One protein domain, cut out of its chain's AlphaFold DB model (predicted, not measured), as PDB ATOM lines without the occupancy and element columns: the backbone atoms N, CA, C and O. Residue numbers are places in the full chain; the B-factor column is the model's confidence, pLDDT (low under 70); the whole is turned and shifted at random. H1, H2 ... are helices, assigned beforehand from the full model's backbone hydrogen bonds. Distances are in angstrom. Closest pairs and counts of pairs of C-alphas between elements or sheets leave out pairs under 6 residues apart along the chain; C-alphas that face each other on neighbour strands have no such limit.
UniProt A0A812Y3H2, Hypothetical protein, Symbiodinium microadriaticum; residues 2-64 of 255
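Overview. This is residues 2 to 64 of the 255 residues of the protein "Hypothetical protein" of Symbiodinium microadriaticum (UniProt A0A812Y3H2). Three helices gather round H3: H1 crosses it, H2 meets it at a corner and H4 packs on it, while the loop of residues 10 to 20 and residues 62 to 64 reach to opposite ends. The 63 printed residues include H1, H2, H3 and H4 in that order and no named strand, an all-helix class. The whole is compact, radius of gyration of the C-alphas 11.1 A, spanning 36 by 24 by 20 A.

Arrangement. H1, residues 2 to 9, and H2, residues 21 to 28, form a helical hairpin and only just touch, with 3 pairs of C-alphas within 8 A, the closest Cys 9 and His 24 at 5.2 A. H3, residues 32 to 43, is the hub; its residues 37 to 41 alone touch H1, about perpendicular at 78 degrees, closest C-alphas Glu 2 and Ile 38, 5.6 A. H3 touches H2 only at the corner, with residues 33 to 37 alone, closest C-alphas Trp 27 and Arg 34, 5.5 A. H4, residues 48 to 61, touches H3 at a steep tilt of 47 degrees, opposite ways, closest C-alphas Met 41 and Phe 51, 5.4 A. H4 is apart from H1. Every O i to N i+4 pair in H1, H2, H3 and H4 is within hydrogen-bond range.

Along the chain. H1 begins at C-alpha 2 (96.284, 126.339, 134.613). H3 is 16.3 A long; H4, 19.9 A, ends at C-alpha 61 (101.037, 137.978, 116.312).

Size, cuts and confidence. The printed part has no cut. The H1 to H2 link is long. Residues 59 to 64 have pLDDT under 70.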
ATOM      1  N   GLU A   2      97.085 125.163 134.226       82.00
ATOM      2  CA  GLU A   2      96.284 126.339 134.613       82.00
ATOM      3  C   GLU A   2      96.653 126.941 135.982       82.00
ATOM      4  O   GLU A   2      96.918 128.134 136.078       82.00
ATOM      5  N   ALA A   3      96.767 126.122 137.034       84.31
ATOM      6  CA  ALA A   3      97.158 126.602 138.366       84.31
ATOM      7  C   ALA A   3      98.546 127.277 138.389       84.31
ATOM      8  O   ALA A   3      98.811 128.119 139.244       84.31
ATOM      9  N   LYS A   4      99.436 126.919 137.456       83.75
ATOM     10  CA  LYS A   4     100.775 127.505 137.325       83.75
ATOM     11  C   LYS A   4     100.717 128.857 136.614       83.75
ATOM     12  O   LYS A   4     101.336 129.797 137.096       83.75
ATOM     13  N   VAL A   5      99.919 128.972 135.547       83.50
ATOM     14  CA  VAL A   5      99.637 130.258 134.881       83.50
ATOM     15  C   VAL A   5      98.949 131.213 135.847       83.50
ATOM     16  O   VAL A   5      99.392 132.341 135.999       83.50
ATOM     17  N   ARG A   6      97.956 130.732 136.600       86.38
ATOM     18  CA  ARG A   6      97.270 131.510 137.634       86.38
ATOM     19  C   ARG A   6      98.239 132.062 138.682       86.38
ATOM     20  O   ARG A   6      98.226 133.250 138.952       86.38
ATOM     21  N   ARG A   7      99.150 131.238 139.213       86.19
ATOM     22  CA  ARG A   7     100.177 131.692 140.178       86.19
ATOM     23  C   ARG A   7     101.160 132.720 139.609       86.19
ATOM     24  O   ARG A   7     101.739 133.475 140.384       86.19
ATOM     25  N   LEU A   8     101.400 132.696 138.300       83.62
ATOM     26  CA  LEU A   8     102.297 133.634 137.624       83.62
ATOM     27  C   LEU A   8     101.592 134.947 137.283       83.62
ATOM     28  O   LEU A   8     102.192 136.012 137.420       83.62
ATOM     29  N   CYS A   9     100.341 134.857 136.837       83.94
ATOM     30  CA  CYS A   9      99.568 135.986 136.351       83.94
ATOM     31  C   CYS A   9      98.768 136.688 137.448       83.94
ATOM     32  O   CYS A   9      98.485 137.863 137.271       83.94
ATOM     33  N   ASP A  10      98.418 136.045 138.564       85.88
ATOM     34  CA  ASP A  10      97.738 136.708 139.684       85.88
ATOM     35  C   ASP A  10      98.726 137.472 140.581       85.88
ATOM     36  O   ASP A  10      99.922 137.169 140.665       85.88
ATOM     37  N   THR A  11      98.216 138.471 141.301       81.19
ATOM     38  CA  THR A  11      98.987 139.200 142.312       81.19
ATOM     39  C   THR A  11      99.401 138.272 143.447       81.19
ATOM     40  O   THR A  11      98.584 137.539 144.006       81.19
ATOM     41  N   THR A  12     100.672 138.339 143.838       78.69
ATOM     42  CA  THR A  12     101.155 137.630 145.030       78.69
ATOM     43  C   THR A  12     100.537 138.201 146.310       78.69
ATOM     44  O   THR A  12      99.990 139.302 146.312       78.69
ATOM     45  N   SER A  13     100.700 137.504 147.439       71.44
ATOM     46  CA  SER A  13     100.295 137.990 148.772       71.44
ATOM     47  C   SER A  13     100.913 139.342 149.159       71.44
ATOM     48  O   SER A  13     100.405 140.023 150.041       71.44
ATOM     49  N   THR A  14     101.994 139.744 148.483       75.69
ATOM     50  CA  THR A  14     102.660 141.047 148.646       75.69
ATOM     51  C   THR A  14     102.147 142.129 147.687       75.69
ATOM     52  O   THR A  14     102.708 143.220 147.640       75.69
ATOM     53  N   GLY A  15     101.126 141.830 146.877       73.50
ATOM     54  CA  GLY A  15     100.572 142.726 145.855       73.50
ATOM     55  C   GLY A  15     101.434 142.873 144.596       73.50
ATOM     56  O   GLY A  15     101.057 143.592 143.677       73.50
ATOM     57  N   LYS A  16     102.589 142.196 144.520       78.19
ATOM     58  CA  LYS A  16     103.500 142.265 143.368       78.19
ATOM     59  C   LYS A  16     103.116 141.256 142.286       78.19
ATOM     60  O   LYS A  16     102.819 140.100 142.608       78.19
ATOM     61  N   LEU A  17     103.180 141.683 141.024       82.19
ATOM     62  CA  LEU A  17     103.036 140.828 139.842       82.19
ATOM     63  C   LEU A  17     104.370 140.145 139.507       82.19
ATOM     64  O   LEU A  17     105.431 140.759 139.608       82.19
ATOM     65  N   GLN A  18     104.320 138.871 139.105       81.44
ATOM     66  CA  GLN A  18     105.506 138.117 138.661       81.44
ATOM     67  C   GLN A  18     105.751 138.197 137.148       81.44
ATOM     68  O   GLN A  18     106.748 137.653 136.656       81.44
ATOM     69  N   VAL A  19     104.817 138.825 136.439       83.50
ATOM     70  CA  VAL A  19     104.775 139.025 134.993       83.50
ATOM     71  C   VAL A  19     104.488 140.495 134.687       83.50
ATOM     72  O   VAL A  19     104.137 141.263 135.583       83.50
ATOM     73  N   THR A  20     104.638 140.895 133.425       82.12
ATOM     74  CA  THR A  20     104.319 142.258 132.983       82.12
ATOM     75  C   THR A  20     102.840 142.587 133.197       82.12
ATOM     76  O   THR A  20     101.978 141.712 133.083       82.12
ATOM     77  N   SER A  21     102.536 143.857 133.480       79.56
ATOM     78  CA  SER A  21     101.164 144.342 133.709       79.56
ATOM     79  C   SER A  21     100.230 144.007 132.544       79.56
ATOM     80  O   SER A  21      99.102 143.581 132.750       79.56
ATOM     81  N   GLU A  22     100.739 144.074 131.316       78.44
ATOM     82  CA  GLU A  22     100.002 143.694 130.108       78.44
ATOM     83  C   GLU A  22      99.612 142.207 130.075       78.44
ATOM     84  O   GLU A  22      98.529 141.851 129.618       78.44
ATOM     85  N   LEU A  23     100.495 141.310 130.539       80.88
ATOM     86  CA  LEU A  23     100.190 139.878 130.596       80.88
ATOM     87  C   LEU A  23      99.161 139.587 131.697       80.88
ATOM     88  O   LEU A  23      98.279 138.750 131.511       80.88
ATOM     89  N   HIS A  24      99.230 140.317 132.811       85.00
ATOM     90  CA  HIS A  24      98.192 140.284 133.838       85.00
ATOM     91  C   HIS A  24      96.831 140.740 133.282       85.00
ATOM     92  O   HIS A  24      95.832 140.048 133.460       85.00
ATOM     93  N   GLU A  25      96.786 141.835 132.520       82.75
ATOM     94  CA  GLU A  25      95.560 142.307 131.860       82.75
ATOM     95  C   GLU A  25      94.992 141.285 130.865       82.75
ATOM     96  O   GLU A  25      93.783 141.053 130.840       82.75
ATOM     97  N   LEU A  26      95.844 140.624 130.071       79.25
ATOM     98  CA  LEU A  26      95.420 139.544 129.170       79.25
ATOM     99  C   LEU A  26      94.818 138.358 129.937       79.25
ATOM    100  O   LEU A  26      93.816 137.792 129.506       79.25
ATOM    101  N   TRP A  27      95.387 138.010 131.091       84.50
ATOM    102  CA  TRP A  27      94.862 136.961 131.966       84.50
ATOM    103  C   TRP A  27      93.498 137.319 132.585       84.50
ATOM    104  O   TRP A  27      92.645 136.438 132.765       84.50
ATOM    105  N   LEU A  28      93.261 138.603 132.873       84.12
ATOM    106  CA  LEU A  28      91.994 139.106 133.415       84.12
ATOM    107  C   LEU A  28      90.843 139.095 132.400       84.12
ATOM    108  O   LEU A  28      89.698 138.931 132.815       84.12
ATOM    109  N   LYS A  29      91.121 139.199 131.089       77.31
ATOM    110  CA  LYS A  29      90.089 139.198 130.028       77.31
ATOM    111  C   LYS A  29      89.235 137.921 129.974       77.31
ATOM    112  O   LYS A  29      88.141 137.970 129.423       77.31
ATOM    113  N   ALA A  30      89.695 136.829 130.597       73.06
ATOM    114  CA  ALA A  30      89.019 135.529 130.661       73.06
ATOM    115  C   ALA A  30      88.666 134.938 129.270       73.06
ATOM    116  O   ALA A  30      89.032 135.483 128.231       73.06
ATOM    117  N   GLY A  31      88.032 133.760 129.246       75.81
ATOM    118  CA  GLY A  31      87.648 133.068 128.006       75.81
ATOM    119  C   GLY A  31      88.840 132.624 127.150       75.81
ATOM    120  O   GLY A  31      89.895 132.277 127.677       75.81
ATOM    121  N   THR A  32      88.698 132.693 125.825       71.69
ATOM    122  CA  THR A  32      89.674 132.167 124.850       71.69
ATOM    123  C   THR A  32      91.088 132.725 125.031       71.69
ATOM    124  O   THR A  32      92.072 132.021 124.828       71.69
ATOM    125  N   THR A  33      91.230 133.980 125.470       73.69
ATOM    126  CA  THR A  33      92.549 134.567 125.762       73.69
ATOM    127  C   THR A  33      93.245 133.849 126.920       73.69
ATOM    128  O   THR A  33      94.453 133.634 126.874       73.69
ATOM    129  N   ARG A  34      92.491 133.434 127.943       80.81
ATOM    130  CA  ARG A  34      93.015 132.664 129.072       80.81
ATOM    131  C   ARG A  34      93.416 131.255 128.640       80.81
ATOM    132  O   ARG A  34      94.490 130.799 129.027       80.81
ATOM    133  N   ASP A  35      92.593 130.618 127.816       80.44
ATOM    134  CA  ASP A  35      92.852 129.272 127.297       80.44
ATOM    135  C   ASP A  35      94.130 129.244 126.451       80.44
ATOM    136  O   ASP A  35      94.985 128.381 126.649       80.44
ATOM    137  N   ASN A  36      94.342 130.270 125.622       79.19
ATOM    138  CA  ASN A  36      95.573 130.431 124.847       79.19
ATOM    139  C   ASN A  36      96.807 130.589 125.749       79.19
ATOM    140  O   ASN A  36      97.831 129.959 125.504       79.19
ATOM    141  N   LEU A  37      96.727 131.362 126.838       84.12
ATOM    142  CA  LEU A  37      97.836 131.475 127.800       84.12
ATOM    143  C   LEU A  37      98.136 130.141 128.503       84.12
ATOM    144  O   LEU A  37      99.295 129.830 128.782       84.12
ATOM    145  N   ILE A  38      97.107 129.339 128.789       85.88
ATOM    146  CA  ILE A  38      97.275 127.995 129.351       85.88
ATOM    147  C   ILE A  38      97.948 127.073 128.331       85.88
ATOM    148  O   ILE A  38      98.866 126.345 128.710       85.88
ATOM    149  N   GLN A  39      97.560 127.154 127.057       80.81
ATOM    150  CA  GLN A  39      98.171 126.382 125.979       80.81
ATOM    151  C   GLN A  39      99.646 126.751 125.779       80.81
ATOM    152  O   GLN A  39     100.495 125.868 125.769       80.81
ATOM    153  N   LEU A  40      99.992 128.042 125.773       84.56
ATOM    154  CA  LEU A  40     101.391 128.481 125.676       84.56
ATOM    155  C   LEU A  40     102.245 127.980 126.854       84.56
ATOM    156  O   LEU A  40     103.429 127.702 126.685       84.56
ATOM    157  N   MET A  41     101.660 127.841 128.050       87.06
ATOM    158  CA  MET A  41     102.340 127.248 129.211       87.06
ATOM    159  C   MET A  41     102.511 125.730 129.083       87.06
ATOM    160  O   MET A  41     103.495 125.184 129.586       87.06
ATOM    161  N   ILE A  42     101.560 125.046 128.444       81.62
ATOM    162  CA  ILE A  42     101.675 123.622 128.106       81.62
ATOM    163  C   ILE A  42     102.806 123.433 127.092       81.62
ATOM    164  O   ILE A  42     103.702 122.630 127.336       81.62
ATOM    165  N   ASP A  43     102.835 124.239 126.033       77.38
ATOM    166  CA  ASP A  43     103.864 124.185 124.988       77.38
ATOM    167  C   ASP A  43     105.258 124.574 125.504       77.38
ATOM    168  O   ASP A  43     106.274 124.210 124.916       77.38
ATOM    169  N   ALA A  44     105.321 125.342 126.591       85.19
ATOM    170  CA  ALA A  44     106.556 125.679 127.293       85.19
ATOM    171  C   ALA A  44     107.013 124.587 128.280       85.19
ATOM    172  O   ALA A  44     107.975 124.807 129.022       85.19
ATOM    173  N   ASP A  45     106.312 123.451 128.363       84.62
ATOM    174  CA  ASP A  45     106.550 122.383 129.345       84.62
ATOM    175  C   ASP A  45     106.573 122.918 130.795       84.62
ATOM    176  O   ASP A  45     107.348 122.526 131.669       84.62
ATOM    177  N   GLY A  46     105.748 123.937 131.059       81.50
ATOM    178  CA  GLY A  46     105.700 124.620 132.344       81.50
ATOM    179  C   GLY A  46     106.937 125.464 132.685       81.50
ATOM    180  O   GLY A  46     107.031 125.924 133.829       81.50
ATOM    181  N   LYS A  47     107.899 125.673 131.781       86.25
ATOM    182  CA  LYS A  47     109.082 126.515 132.028       86.25
ATOM    183  C   LYS A  47     108.713 127.993 131.894       86.25
ATOM    184  O   LYS A  47     108.177 128.415 130.875       86.25
ATOM    185  N   LYS A  48     109.011 128.790 132.929       84.38
ATOM    186  CA  LYS A  48     108.616 130.210 132.998       84.38
ATOM    187  C   LYS A  48     109.229 131.036 131.865       84.38
ATOM    188  O   LYS A  48     108.508 131.795 131.231       84.38
ATOM    189  N   ASP A  49     110.524 130.882 131.617       84.50
ATOM    190  CA  ASP A  49     111.235 131.713 130.638       84.50
ATOM    191  C   ASP A  49     110.780 131.410 129.205       84.50
ATOM    192  O   ASP A  49     110.536 132.324 128.420       84.50
ATOM    193  N   GLU A  50     110.551 130.131 128.895       83.94
ATOM    194  CA  GLU A  50     110.019 129.711 127.595       83.94
ATOM    195  C   GLU A  50     108.558 130.144 127.407       83.94
ATOM    196  O   GLU A  50     108.168 130.562 126.319       83.94
ATOM    197  N   PHE A  51     107.757 130.124 128.477       87.50
ATOM    198  CA  PHE A  51     106.403 130.672 128.463       87.50
ATOM    199  C   PHE A  51     106.399 132.176 128.168       87.50
ATOM    200  O   PHE A  51     105.643 132.616 127.309       87.50
ATOM    201  N   LEU A  52     107.250 132.962 128.836       85.38
ATOM    202  CA  LEU A  52     107.338 134.407 128.595       85.38
ATOM    203  C   LEU A  52     107.772 134.710 127.157       85.38
ATOM    204  O   LEU A  52     107.132 135.522 126.493       85.38
ATOM    205  N   ARG A  53     108.762 133.975 126.633       82.50
ATOM    206  CA  ARG A  53     109.195 134.082 125.232       82.50
ATOM    207  C   ARG A  53     108.054 133.793 124.252       82.50
ATOM    208  O   ARG A  53     107.854 134.537 123.296       82.50
ATOM    209  N   LYS A  54     107.289 132.723 124.490       80.75
ATOM    210  CA  LYS A  54     106.126 132.350 123.668       80.75
ATOM    211  C   LYS A  54     104.992 133.370 123.769       80.75
ATOM    212  O   LYS A  54     104.342 133.646 122.766       80.75
ATOM    213  N   VAL A  55     104.773 133.959 124.945       83.19
ATOM    214  CA  VAL A  55     103.795 135.038 125.137       83.19
ATOM    215  C   VAL A  55     104.192 136.297 124.373       83.19
ATOM    216  O   VAL A  55     103.321 136.919 123.776       83.19
ATOM    217  N   ASP A  56     105.466 136.680 124.361       79.31
ATOM    218  CA  ASP A  56     105.904 137.871 123.625       79.31
ATOM    219  C   ASP A  56     105.718 137.689 122.110       79.31
ATOM    220  O   ASP A  56     105.160 138.562 121.448       79.31
ATOM    221  N   ILE A  57     106.022 136.499 121.579       74.44
ATOM    222  CA  ILE A  57     105.720 136.135 120.181       74.44
ATOM    223  C   ILE A  57     104.204 136.153 119.917       74.44
ATOM    224  O   ILE A  57     103.745 136.636 118.879       74.44
ATOM    225  N   PHE A  58     103.407 135.650 120.863       72.19
ATOM    226  CA  PHE A  58     101.946 135.676 120.788       72.19
ATOM    227  C   PHE A  58     101.389 137.114 120.787       72.19
ATOM    228  O   PHE A  58     100.446 137.433 120.066       72.19
ATOM    229  N   LYS A  59     101.996 138.026 121.554       68.88
ATOM    230  CA  LYS A  59     101.642 139.453 121.553       68.88
ATOM    231  C   LYS A  59     101.969 140.131 120.222       68.88
ATOM    232  O   LYS A  59     101.184 140.966 119.775       68.88
ATOM    233  N   GLU A  60     103.085 139.776 119.585       60.94
ATOM    234  CA  GLU A  60     103.450 140.285 118.254       60.94
ATOM    235  C   GLU A  60     102.481 139.802 117.166       60.94
ATOM    236  O   GLU A  60     102.091 140.571 116.289       60.94
ATOM    237  N   THR A  61     102.016 138.554 117.254       58.75
ATOM    238  CA  THR A  61     101.037 137.978 116.312       58.75
ATOM    239  C   THR A  61      99.622 138.540 116.483       58.75
ATOM    240  O   THR A  61      98.832 138.528 115.540       58.75
ATOM    241  N   LEU A  62      99.309 139.133 117.641       51.50
ATOM    242  CA  LEU A  62      98.029 139.799 117.912       51.50
ATOM    243  C   LEU A  62      97.883 141.197 117.284       51.50
ATOM    244  O   LEU A  62      96.861 141.857 117.498       51.50
ATOM    245  N   ARG A  63      98.868 141.690 116.524       47.81
ATOM    246  CA  ARG A  63      98.816 143.032 115.926       47.81
ATOM    247  C   ARG A  63      99.264 143.029 114.470       47.81
ATOM    248  O   ARG A  63     100.339 143.524 114.152       47.81
ATOM    249  N   TYR A  64      98.391 142.582 113.569       45.25
ATOM    250  CA  TYR A  64      98.470 143.039 112.185       45.25
ATOM    251  C   TYR A  64      97.148 143.658 111.728       45.25
ATOM    252  O   TYR A  64      96.065 143.097 111.904       45.25
TER     253      TYR A  64